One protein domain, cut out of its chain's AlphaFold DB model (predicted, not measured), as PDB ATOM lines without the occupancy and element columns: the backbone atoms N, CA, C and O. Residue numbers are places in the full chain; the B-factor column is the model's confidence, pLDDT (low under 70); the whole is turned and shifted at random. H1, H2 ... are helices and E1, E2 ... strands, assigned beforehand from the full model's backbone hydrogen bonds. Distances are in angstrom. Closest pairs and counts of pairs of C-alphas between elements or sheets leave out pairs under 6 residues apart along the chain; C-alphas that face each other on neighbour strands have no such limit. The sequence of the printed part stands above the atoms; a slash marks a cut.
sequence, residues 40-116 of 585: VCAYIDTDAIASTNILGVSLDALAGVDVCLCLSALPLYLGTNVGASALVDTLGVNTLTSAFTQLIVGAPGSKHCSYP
ATOM      1  N   VAL A  40     177.930 130.298 124.974       96.44
ATOM      2  CA  VAL A  40     178.837 131.149 124.196       96.44
ATOM      3  C   VAL A  40     179.289 132.261 125.111       96.44
ATOM      4  O   VAL A  40     178.468 133.036 125.604       96.44
ATOM      5  N   CYS A  41     180.591 132.319 125.339       97.19
ATOM      6  CA  CYS A  41     181.220 133.337 126.157       97.19
ATOM      7  C   CYS A  41     182.136 134.184 125.285       97.19
ATOM      8  O   CYS A  41     182.771 133.678 124.356       97.19
ATOM      9  N   ALA A  42     182.211 135.472 125.598       96.94
ATOM     10  CA  ALA A  42     183.147 136.391 124.978       96.94
ATOM     11  C   ALA A  42     183.675 137.375 126.021       96.94
ATOM     12  O   ALA A  42     182.941 137.820 126.908       96.94
ATOM     13  N   TYR A  43     184.950 137.729 125.887       96.06
ATOM     14  CA  TYR A  43     185.495 138.902 126.548       96.06
ATOM     15  C   TYR A  43     185.187 140.123 125.689       96.06
ATOM     16  O   TYR A  43     185.596 140.187 124.530       96.06
ATOM     17  N   ILE A  44     184.426 141.063 126.242       93.06
ATOM     18  CA  ILE A  44     184.038 142.281 125.546       93.06
ATOM     19  C   ILE A  44     184.836 143.422 126.159       93.06
ATOM     20  O   ILE A  44     184.560 143.866 127.274       93.06
ATOM     21  N   ASP A  45     185.825 143.875 125.399       91.56
ATOM     22  CA  ASP A  45     186.554 145.100 125.683       91.56
ATOM     23  C   ASP A  45     185.666 146.303 125.340       91.56
ATOM     24  O   ASP A  45     184.970 146.321 124.315       91.56
ATOM     25  N   THR A  46     185.671 147.320 126.192       84.06
ATOM     26  CA  THR A  46     184.867 148.526 125.965       84.06
ATOM     27  C   THR A  46     185.237 149.292 124.705       84.06
ATOM     28  O   THR A  46     184.354 149.907 124.092       84.06
ATOM     29  N   ASP A  47     186.477 149.167 124.243       84.56
ATOM     30  CA  ASP A  47     186.922 149.769 122.987       84.56
ATOM     31  C   ASP A  47     186.216 149.128 121.770       84.56
ATOM     32  O   ASP A  47     185.904 149.794 120.773       84.56
ATOM     33  N   ALA A  48     185.859 147.841 121.865       80.38
ATOM     34  CA  ALA A  48     185.089 147.142 120.833       80.38
ATOM     35  C   ALA A  48     183.613 147.589 120.802       80.38
ATOM     36  O   ALA A  48     182.974 147.602 119.746       80.38
ATOM     37  N   ILE A  49     183.060 148.007 121.943       80.75
ATOM     38  CA  ILE A  49     181.684 148.521 122.015       80.75
ATOM     39  C   ILE A  49     181.610 149.933 121.425       80.75
ATOM     40  O   ILE A  49     180.686 150.249 120.673       80.75
ATOM     41  N   ALA A  50     182.596 150.780 121.728       80.62
ATOM     42  CA  ALA A  50     182.633 152.155 121.237       80.62
ATOM     43  C   ALA A  50     182.694 152.229 119.700       80.62
ATOM     44  O   ALA A  50     182.108 153.128 119.095       80.62
ATOM     45  N   SER A  51     183.364 151.266 119.063       77.81
ATOM     46  CA  SER A  51     183.526 151.225 117.605       77.81
ATOM     47  C   SER A  51     182.321 150.665 116.851       77.81
ATOM     48  O   SER A  51     182.137 150.990 115.678       77.81
ATOM     49  N   THR A  52     181.478 149.849 117.488       72.88
ATOM     50  CA  THR A  52     180.467 149.079 116.750       72.88
ATOM     51  C   THR A  52     179.199 149.857 116.420       72.88
ATOM     52  O   THR A  52     178.500 149.455 115.500       72.88
ATOM     53  N   ASN A  53     178.894 150.973 117.098       77.12
ATOM     54  CA  ASN A  53     177.700 151.816 116.869       77.12
ATOM     55  C   ASN A  53     176.406 151.024 116.535       77.12
ATOM     56  O   ASN A  53     175.542 151.497 115.798       77.12
ATOM     57  N   ILE A  54     176.270 149.801 117.072       73.25
ATOM     58  CA  ILE A  54     175.275 148.802 116.635       73.25
ATOM     59  C   ILE A  54     173.845 149.245 116.965       73.25
ATOM     60  O   ILE A  54     172.889 148.806 116.334       73.25
ATOM     61  N   LEU A  55     173.691 150.142 117.939       73.19
ATOM     62  CA  LEU A  55     172.395 150.629 118.408       73.19
ATOM     63  C   LEU A  55     172.127 152.099 118.063       73.19
ATOM     64  O   LEU A  55     171.088 152.622 118.452       73.19
ATOM     65  N   GLY A  56     173.052 152.793 117.388       79.81
ATOM     66  CA  GLY A  56     172.941 154.241 117.169       79.81
ATOM     67  C   GLY A  56     172.945 155.077 118.460       79.81
ATOM     68  O   GLY A  56     172.674 156.276 118.419       79.81
ATOM     69  N   VAL A  57     173.238 154.456 119.607       77.75
ATOM     70  CA  VAL A  57     173.367 155.105 120.912       77.75
ATOM     71  C   VAL A  57     174.798 154.914 121.379       77.75
ATOM     72  O   VAL A  57     175.294 153.790 121.431       77.75
ATOM     73  N   SER A  58     175.464 156.010 121.727       72.69
ATOM     74  CA  SER A  58     176.801 155.976 122.306       72.69
ATOM     75  C   SER A  58     176.742 155.254 123.654       72.69
ATOM     76  O   SER A  58     176.209 155.790 124.625       72.69
ATOM     77  N   LEU A  59     177.301 154.043 123.735       76.81
ATOM     78  CA  LEU A  59     177.453 153.290 124.987       76.81
ATOM     79  C   LEU A  59     178.604 153.835 125.853       76.81
ATOM     80  O   LEU A  59     179.259 153.093 126.572       76.81
ATOM     81  N   ASP A  60     178.824 155.146 125.830       78.88
ATOM     82  CA  ASP A  60     179.889 155.814 126.585       78.88
ATOM     83  C   ASP A  60     179.699 155.627 128.104       78.88
ATOM     84  O   ASP A  60     180.647 155.567 128.877       78.88
ATOM     85  N   ALA A  61     178.451 155.420 128.542       73.75
ATOM     86  CA  ALA A  61     178.125 155.059 129.923       73.75
ATOM     87  C   ALA A  61     178.633 153.662 130.342       73.75
ATOM     88  O   ALA A  61     178.653 153.359 131.535       73.75
ATOM     89  N   LEU A  62     179.010 152.813 129.382       74.38
ATOM     90  CA  LEU A  62     179.659 151.521 129.608       74.38
ATOM     91  C   LEU A  62     181.180 151.579 129.405       74.38
ATOM     92  O   LEU A  62     181.834 150.563 129.625       74.38
ATOM     93  N   ALA A  63     181.747 152.725 129.013       76.06
ATOM     94  CA  ALA A  63     183.181 152.856 128.782       76.06
ATOM     95  C   ALA A  63     183.984 152.529 130.056       76.06
ATOM     96  O   ALA A  63     183.681 153.020 131.147       76.06
ATOM     97  N   GLY A  64     185.007 151.680 129.919       81.00
ATOM     98  CA  GLY A  64     185.877 151.233 131.011       81.00
ATOM     99  C   GLY A  64     185.390 150.027 131.828       81.00
ATOM    100  O   GLY A  64     186.050 149.657 132.798       81.00
ATOM    101  N   VAL A  65     184.256 149.410 131.481       80.62
ATOM    102  CA  VAL A  65     183.828 148.116 132.037       80.62
ATOM    103  C   VAL A  65     184.226 146.974 131.106       80.62
ATOM    104  O   VAL A  65     183.433 146.517 130.286       80.62
ATOM    105  N   ASP A  66     185.445 146.483 131.277       88.00
ATOM    106  CA  ASP A  66     185.859 145.215 130.688       88.00
ATOM    107  C   ASP A  66     185.039 144.085 131.306       88.00
ATOM    108  O   ASP A  66     185.137 143.806 132.510       88.00
ATOM    109  N   VAL A  67     184.184 143.455 130.502       91.75
ATOM    110  CA  VAL A  67     183.307 142.397 130.994       91.75
ATOM    111  C   VAL A  67     183.443 141.149 130.146       91.75
ATOM    112  O   VAL A  67     183.259 141.147 128.931       91.75
ATOM    113  N   CYS A  68     183.741 140.049 130.821       94.38
ATOM    114  CA  CYS A  68     183.640 138.730 130.235       94.38
ATOM    115  C   CYS A  68     182.231 138.207 130.498       94.38
ATOM    116  O   CYS A  68     181.839 138.031 131.657       94.38
ATOM    117  N   LEU A  69     181.447 138.023 129.437       94.94
ATOM    118  CA  LEU A  69     180.033 137.695 129.545       94.94
ATOM    119  C   LEU A  69     179.697 136.461 128.710       94.94
ATOM    120  O   LEU A  69     180.060 136.354 127.540       94.94
ATOM    121  N   CYS A  70     178.958 135.547 129.331       96.25
ATOM    122  CA  CYS A  70     178.380 134.381 128.679       96.25
ATOM    123  C   CYS A  70     176.879 134.572 128.456       96.25
ATOM    124  O   CYS A  70     176.213 135.236 129.262       96.25
ATOM    125  N   LEU A  71     176.322 133.961 127.407       94.88
ATOM    126  CA  LEU A  71     174.893 134.070 127.094       94.88
ATOM    127  C   LEU A  71     174.005 133.598 128.252       94.88
ATOM    128  O   LEU A  71     172.970 134.215 128.512       94.88
ATOM    129  N   SER A  72     174.402 132.563 128.999       93.19
ATOM    130  CA  SER A  72     173.604 132.100 130.146       93.19
ATOM    131  C   SER A  72     173.579 133.083 131.323       93.19
ATOM    132  O   SER A  72     172.594 133.132 132.067       93.19
ATOM    133  N   ALA A  73     174.635 133.884 131.487       92.94
ATOM    134  CA  ALA A  73     174.775 134.859 132.568       92.94
ATOM    135  C   ALA A  73     174.178 136.231 132.215       92.94
ATOM    136  O   ALA A  73     173.978 137.067 133.099       92.94
ATOM    137  N   LEU A  74     173.850 136.459 130.945       93.94
ATOM    138  CA  LEU A  74     173.370 137.738 130.431       93.94
ATOM    139  C   LEU A  74     172.117 138.269 131.157       93.94
ATOM    140  O   LEU A  74     172.148 139.425 131.581       93.94
ATOM    141  N   PRO A  75     171.052 137.480 131.423       92.56
ATOM    142  CA  PRO A  75     169.882 137.988 132.148       92.56
ATOM    143  C   PRO A  75     170.215 138.450 133.570       92.56
ATOM    144  O   PRO A  75     169.620 139.396 134.087       92.56
ATOM    145  N   LEU A  76     171.178 137.781 134.209       92.88
ATOM    146  CA  LEU A  76     171.626 138.127 135.549       92.88
ATOM    147  C   LEU A  76     172.451 139.414 135.518       92.88
ATOM    148  O   LEU A  76     172.190 140.308 136.318       92.88
ATOM    149  N   TYR A  77     173.356 139.547 134.546       93.38
ATOM    150  CA  TYR A  77     174.158 140.751 134.341       93.38
ATOM    151  C   TYR A  77     173.292 141.997 134.125       93.38
ATOM    152  O   TYR A  77     173.512 143.011 134.792       93.38
ATOM    153  N   LEU A  78     172.263 141.898 133.277       93.62
ATOM    154  CA  LEU A  78     171.320 142.994 133.029       93.62
ATOM    155  C   LEU A  78     170.565 143.434 134.296       93.62
ATOM    156  O   LEU A  78     170.227 144.607 134.424       93.62
ATOM    157  N   GLY A  79     170.321 142.517 135.239       93.25
ATOM    158  CA  GLY A  79     169.646 142.819 136.504       93.25
ATOM    159  C   GLY A  79     170.572 143.280 137.633       93.25
ATOM    160  O   GLY A  79     170.127 143.984 138.540       93.25
ATOM    161  N   THR A  80     171.846 142.877 137.623       93.12
ATOM    162  CA  THR A  80     172.790 143.177 138.715       93.12
ATOM    163  C   THR A  80     173.684 144.378 138.438       93.12
ATOM    164  O   THR A  80     174.115 145.041 139.383       93.12
ATOM    165  N   ASN A  81     173.994 144.660 137.172       92.31
ATOM    166  CA  ASN A  81     174.842 145.789 136.814       92.31
ATOM    167  C   ASN A  81     173.996 147.069 136.731       92.31
ATOM    168  O   ASN A  81     173.044 147.152 135.959       92.31
ATOM    169  N   VAL A  82     174.347 148.081 137.528       91.00
ATOM    170  CA  VAL A  82     173.606 149.354 137.591       91.00
ATOM    171  C   VAL A  82     173.611 150.120 136.265       91.00
ATOM    172  O   VAL A  82     172.615 150.765 135.949       91.00
ATOM    173  N   GLY A  83     174.691 150.024 135.483       89.56
ATOM    174  CA  GLY A  83     174.777 150.620 134.151       89.56
ATOM    175  C   GLY A  83     173.884 149.879 133.162       89.56
ATOM    176  O   GLY A  83     173.048 150.494 132.506       89.56
ATOM    177  N   ALA A  84     173.973 148.546 133.135       90.69
ATOM    178  CA  ALA A  84     173.119 147.728 132.276       90.69
ATOM    179  C   ALA A  84     171.627 147.904 132.607       90.69
ATOM    180  O   ALA A  84     170.819 148.044 131.694       90.69
ATOM    181  N   SER A  85     171.263 147.989 133.891       92.56
ATOM    182  CA  SER A  85     169.883 148.232 134.326       92.56
ATOM    183  C   SER A  85     169.347 149.589 133.860       92.56
ATOM    184  O   SER A  85     168.186 149.674 133.477       92.56
ATOM    185  N   ALA A  86     170.167 150.645 133.845       91.62
ATOM    186  CA  ALA A  86     169.744 151.944 133.316       91.62
ATOM    187  C   ALA A  86     169.518 151.899 131.792       91.62
ATOM    188  O   ALA A  86     168.595 152.534 131.272       91.62
ATOM    189  N   LEU A  87     170.324 151.110 131.067       90.31
ATOM    190  CA  LEU A  87     170.086 150.855 129.644       90.31
ATOM    191  C   LEU A  87     168.815 150.032 129.421       90.31
ATOM    192  O   LEU A  87     168.094 150.306 128.464       90.31
ATOM    193  N   VAL A  88     168.515 149.065 130.294       94.06
ATOM    194  CA  VAL A  88     167.262 148.301 130.241       94.06
ATOM    195  C   VAL A  88     166.053 149.233 130.331       94.06
ATOM    196  O   VAL A  88     165.130 149.078 129.533       94.06
ATOM    197  N   ASP A  89     166.074 150.222 131.226       93.19
ATOM    198  CA  ASP A  89     164.970 151.183 131.383       93.19
ATOM    199  C   ASP A  89     164.782 152.081 130.146       93.19
ATOM    200  O   ASP A  89     163.679 152.552 129.875       93.19
ATOM    201  N   THR A  90     165.851 152.306 129.372       91.94
ATOM    202  CA  THR A  90     165.834 153.203 128.204       91.94
ATOM    203  C   THR A  90     165.514 152.468 126.899       91.94
ATOM    204  O   THR A  90     164.763 152.975 126.069       91.94
ATOM    205  N   LEU A  91     166.094 151.281 126.697       92.69
ATOM    206  CA  LEU A  91     166.031 150.519 125.438       92.69
ATOM    207  C   LEU A  91     165.085 149.313 125.499       92.69
ATOM    208  O   LEU A  91     164.716 148.756 124.461       92.69
ATOM    209  N   GLY A  92     164.704 148.892 126.706       94.94
ATOM    210  CA  GLY A  92     163.967 147.661 126.961       94.94
ATOM    211  C   GLY A  92     164.867 146.419 127.008       94.94
ATOM    212  O   GLY A  92     165.878 146.312 126.310       94.94
ATOM    213  N   VAL A  93     164.463 145.432 127.818       94.00
ATOM    214  CA  VAL A  93     165.203 144.169 128.020       94.00
ATOM    215  C   VAL A  93     165.435 143.424 126.702       94.00
ATOM    216  O   VAL A  93     166.527 142.909 126.487       94.00
ATOM    217  N   ASN A  94     164.439 143.373 125.811       94.50
ATOM    218  CA  ASN A  94     164.505 142.582 124.575       94.50
ATOM    219  C   ASN A  94     165.551 143.130 123.595       94.50
ATOM    220  O   ASN A  94     166.385 142.374 123.098       94.50
ATOM    221  N   THR A  95     165.539 144.445 123.363       92.94
ATOM    222  CA  THR A  95     166.492 145.130 122.479       92.94
ATOM    223  C   THR A  95     167.914 144.954 122.990       92.94
ATOM    224  O   THR A  95     168.808 144.563 122.242       92.94
ATOM    225  N   LEU A  96     168.111 145.175 124.293       92.25
ATOM    226  CA  LEU A  96     169.420 145.072 124.922       92.25
ATOM    227  C   LEU A  96     169.930 143.624 124.929       92.25
ATOM    228  O   LEU A  96     171.086 143.375 124.607       92.25
ATOM    229  N   THR A  97     169.054 142.657 125.212       94.38
ATOM    230  CA  THR A  97     169.389 141.226 125.162       94.38
ATOM    231  C   THR A  97     169.798 140.797 123.757       94.38
ATOM    232  O   THR A  97     170.808 140.110 123.607       94.38
ATOM    233  N   SER A  98     169.069 141.227 122.722       93.50
ATOM    234  CA  SER A  98     169.420 140.934 121.327       93.50
ATOM    235  C   SER A  98     170.765 141.550 120.946       93.50
ATOM    236  O   SER A  98     171.595 140.874 120.341       93.50
ATOM    237  N   ALA A  99     171.008 142.804 121.336       92.06
ATOM    238  CA  ALA A  99     172.257 143.497 121.045       92.06
ATOM    239  C   ALA A  99     173.459 142.832 121.724       92.06
ATOM    240  O   ALA A  99     174.448 142.538 121.058       92.06
ATOM    241  N   PHE A 100     173.361 142.510 123.020       93.06
ATOM    242  CA  PHE A 100     174.424 141.779 123.715       93.06
ATOM    243  C   PHE A 100     174.604 140.362 123.171       93.06
ATOM    244  O   PHE A 100     175.729 139.888 123.104       93.06
ATOM    245  N   THR A 101     173.533 139.692 122.740       94.81
ATOM    246  CA  THR A 101     173.647 138.366 122.114       94.81
ATOM    247  C   THR A 101     174.432 138.448 120.807       94.81
ATOM    248  O   THR A 101     175.361 137.669 120.608       94.81
ATOM    249  N   GLN A 102     174.114 139.412 119.939       93.00
ATOM    250  CA  GLN A 102     174.864 139.637 118.699       93.00
ATOM    251  C   GLN A 102     176.315 140.034 118.976       93.00
ATOM    252  O   GLN A 102     177.214 139.550 118.296       93.00
ATOM    253  N   LEU A 103     176.545 140.856 120.001       92.31
ATOM    254  CA  LEU A 103     177.883 141.264 120.410       92.31
ATOM    255  C   LEU A 103     178.705 140.079 120.933       92.31
ATOM    256  O   LEU A 103     179.844 139.924 120.525       92.31
ATOM    257  N   ILE A 104     178.137 139.211 121.776       94.94
ATOM    258  CA  ILE A 104     178.828 138.021 122.306       94.94
ATOM    259  C   ILE A 104     179.132 137.024 121.188       94.94
ATOM    260  O   ILE A 104     180.240 136.501 121.118       94.94
ATOM    261  N   VAL A 105     178.165 136.756 120.308       94.94
ATOM    262  CA  VAL A 105     178.347 135.793 119.213       94.94
ATOM    263  C   VAL A 105     179.323 136.335 118.161       94.94
ATOM    264  O   VAL A 105     180.146 135.577 117.652       94.94
ATOM    265  N   GLY A 106     179.267 137.635 117.863       93.44
ATOM    266  CA  GLY A 106     180.113 138.295 116.865       93.44
ATOM    267  C   GLY A 106     181.466 138.798 117.380       93.44
ATOM    268  O   GLY A 106     182.286 139.231 116.571       93.44
ATOM    269  N   ALA A 107     181.715 138.770 118.692       94.38
ATOM    270  CA  ALA A 107     182.959 139.275 119.261       94.38
ATOM    271  C   ALA A 107     184.166 138.434 118.807       94.38
ATOM    272  O   ALA A 107     184.117 137.199 118.851       94.38
ATOM    273  N   PRO A 108     185.286 139.076 118.430       92.31
ATOM    274  CA  PRO A 108     186.525 138.359 118.173       92.31
ATOM    275  C   PRO A 108     186.990 137.674 119.463       92.31
ATOM    276  O   PRO A 108     187.152 138.312 120.498       92.31
ATOM    277  N   GLY A 109     187.198 136.358 119.402       93.38
ATOM    278  CA  GLY A 109     187.565 135.561 120.575       93.38
ATOM    279  C   GLY A 109     186.381 134.980 121.350       93.38
ATOM    280  O   GLY A 109     186.602 134.405 122.419       93.38
ATOM    281  N   SER A 110     185.155 135.072 120.821       96.19
ATOM    282  CA  SER A 110     184.032 134.291 121.337       96.19
ATOM    283  C   SER A 110     184.322 132.787 121.237       96.19
ATOM    284  O   SER A 110     184.934 132.300 120.279       96.19
ATOM    285  N   LYS A 111     183.942 132.033 122.271       96.94
ATOM    286  CA  LYS A 111     184.156 130.582 122.350       96.94
ATOM    287  C   LYS A 111     182.906 129.890 122.872       96.94
ATOM    288  O   LYS A 111     182.239 130.383 123.780       96.94
ATOM    289  N   HIS A 112     182.621 128.714 122.316       95.88
ATOM    290  CA  HIS A 112     181.659 127.784 122.894       95.88
ATOM    291  C   HIS A 112     182.314 127.057 124.068       95.88
ATOM    292  O   HIS A 112     183.209 126.231 123.880       95.88
ATOM    293  N   CYS A 113     181.867 127.372 125.274       95.75
ATOM    294  CA  CYS A 113     182.380 126.822 126.510       95.75
ATOM    295  C   CYS A 113     181.505 125.659 126.979       95.75
ATOM    296  O   CYS A 113     180.275 125.744 127.027       95.75
ATOM    297  N   SER A 114     182.163 124.559 127.332       94.88
ATOM    298  CA  SER A 114     181.541 123.403 127.966       94.88
ATOM    299  C   SER A 114     182.136 123.249 129.354       94.88
ATOM    300  O   SER A 114     183.352 123.150 129.505       94.88
ATOM    301  N   TYR A 115     181.274 123.255 130.364       94.00
ATOM    302  CA  TYR A 115     181.685 123.247 131.759       94.00
ATOM    303  C   TYR A 115     181.450 121.866 132.378       94.00
ATOM    304  O   TYR A 115     180.364 121.296 132.208       94.00
ATOM    305  N   PRO A 116     182.431 121.306 133.108       94.62
ATOM    306  CA  PRO A 116     182.245 120.031 133.781       94.62
ATOM    307  C   PRO A 116     181.212 120.153 134.915       94.62
ATOM    308  O   PRO A 116     180.992 121.239 135.460       94.62
TER     309      PRO A 116
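What this domain is: This is residues 40 to 116 of the 585 residues of an uncharacterized protein of Heliocybe sulcata (UniProt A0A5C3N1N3). A small three-stranded sheet has one face covered by the helix H5, which crosses the strands with its residues 100 to 106 and reaches past the sheet with its earlier part. Beyond the sheet, H1 and the short H2 touch each other past the last residue of E1, while H3 and H4 lead from E2 round to the first residues of H5; the edge strand E3 and the last residues lie at the opposite end of the long axis from H1 and H2. The printed part has 77 residues, with five named helices and three named strands in the order E1 H1 H2 E2 H3 H4 H5 E3; the sheet runs E2 E1 E3, antiparallel throughout, and the class is mixed, helices and strands. The whole is compact, with a radius of gyration of the C-alphas of 11.9 A, and spans 37 by 24 by 20 A, only just elongated.

How they stand to each other: E1, residues 40 to 44, is the inner strand. H1, residues 46 to 52, touches H2, residues 59 to 62, the closest C-alphas being those of Ala 50 and Leu 59, 6.5 A apart. E2, residues 67 to 70, is antiparallel to E1 at 169 degrees, with N 42 and O 69 at 3.0 A and N 69 and O 42 at 2.9 A, within hydrogen-bond range. H3, residues 74 to 80, and H4, residues 82 to 91, touch only at the corner, the closest C-alphas being those of Leu 78 and Ala 84, 5.1 A apart. H5, residues 93 to 106, touches H3 at a steep tilt of 53 degrees, opposite ways, with the C-alphas of Leu 74 and Thr 97 closest at 7.5 A. H4 and H5 are close but not clearly touching, with the C-alphas of Val 88 and Leu 96 closest at 6.6 A. H5 is on the sheet, over E2 and E1, at a height over the sheet of 11.0 A; on the local plane it runs across the strands, at 89 degrees to E1. These two layers are a sheet and a helix on one face of it. E3, residues 111 to 113, is antiparallel to E1 at 129 degrees, with N 41 and O 111 at 3.0 A, within hydrogen-bond range. The pairing is staggered: E1 pairs with E3 over residues 40 to 41 and with E2 over residues 41 to 44. In H3, H4 and H5 every O i to N i+4 pair is within hydrogen-bond range; in H1 2 of 3 are, and H2 is too short for such a pair.

Where its parts are: E1 begins at C-alpha 40, (178.837, 131.149, 124.196), and is 12.4 A long. H1 is 10.2 A, H2 5.4 A, E2 9.7 A, H3 9.9 A and H4 14.4 A from first to last C-alpha. H5, 19.5 A, begins at C-alpha 93, (165.203, 144.169, 128.020). E3, 5.9 A, ends at C-alpha 113, (182.380, 126.822, 126.510).

The domain as a whole: The C-alphas of Gly 56 and Pro 116, the two farthest apart, are 39.2 A apart. The printed part has no cut and no long link. The mean pLDDT of the printed part is 89.5, and no printed residue is under 70.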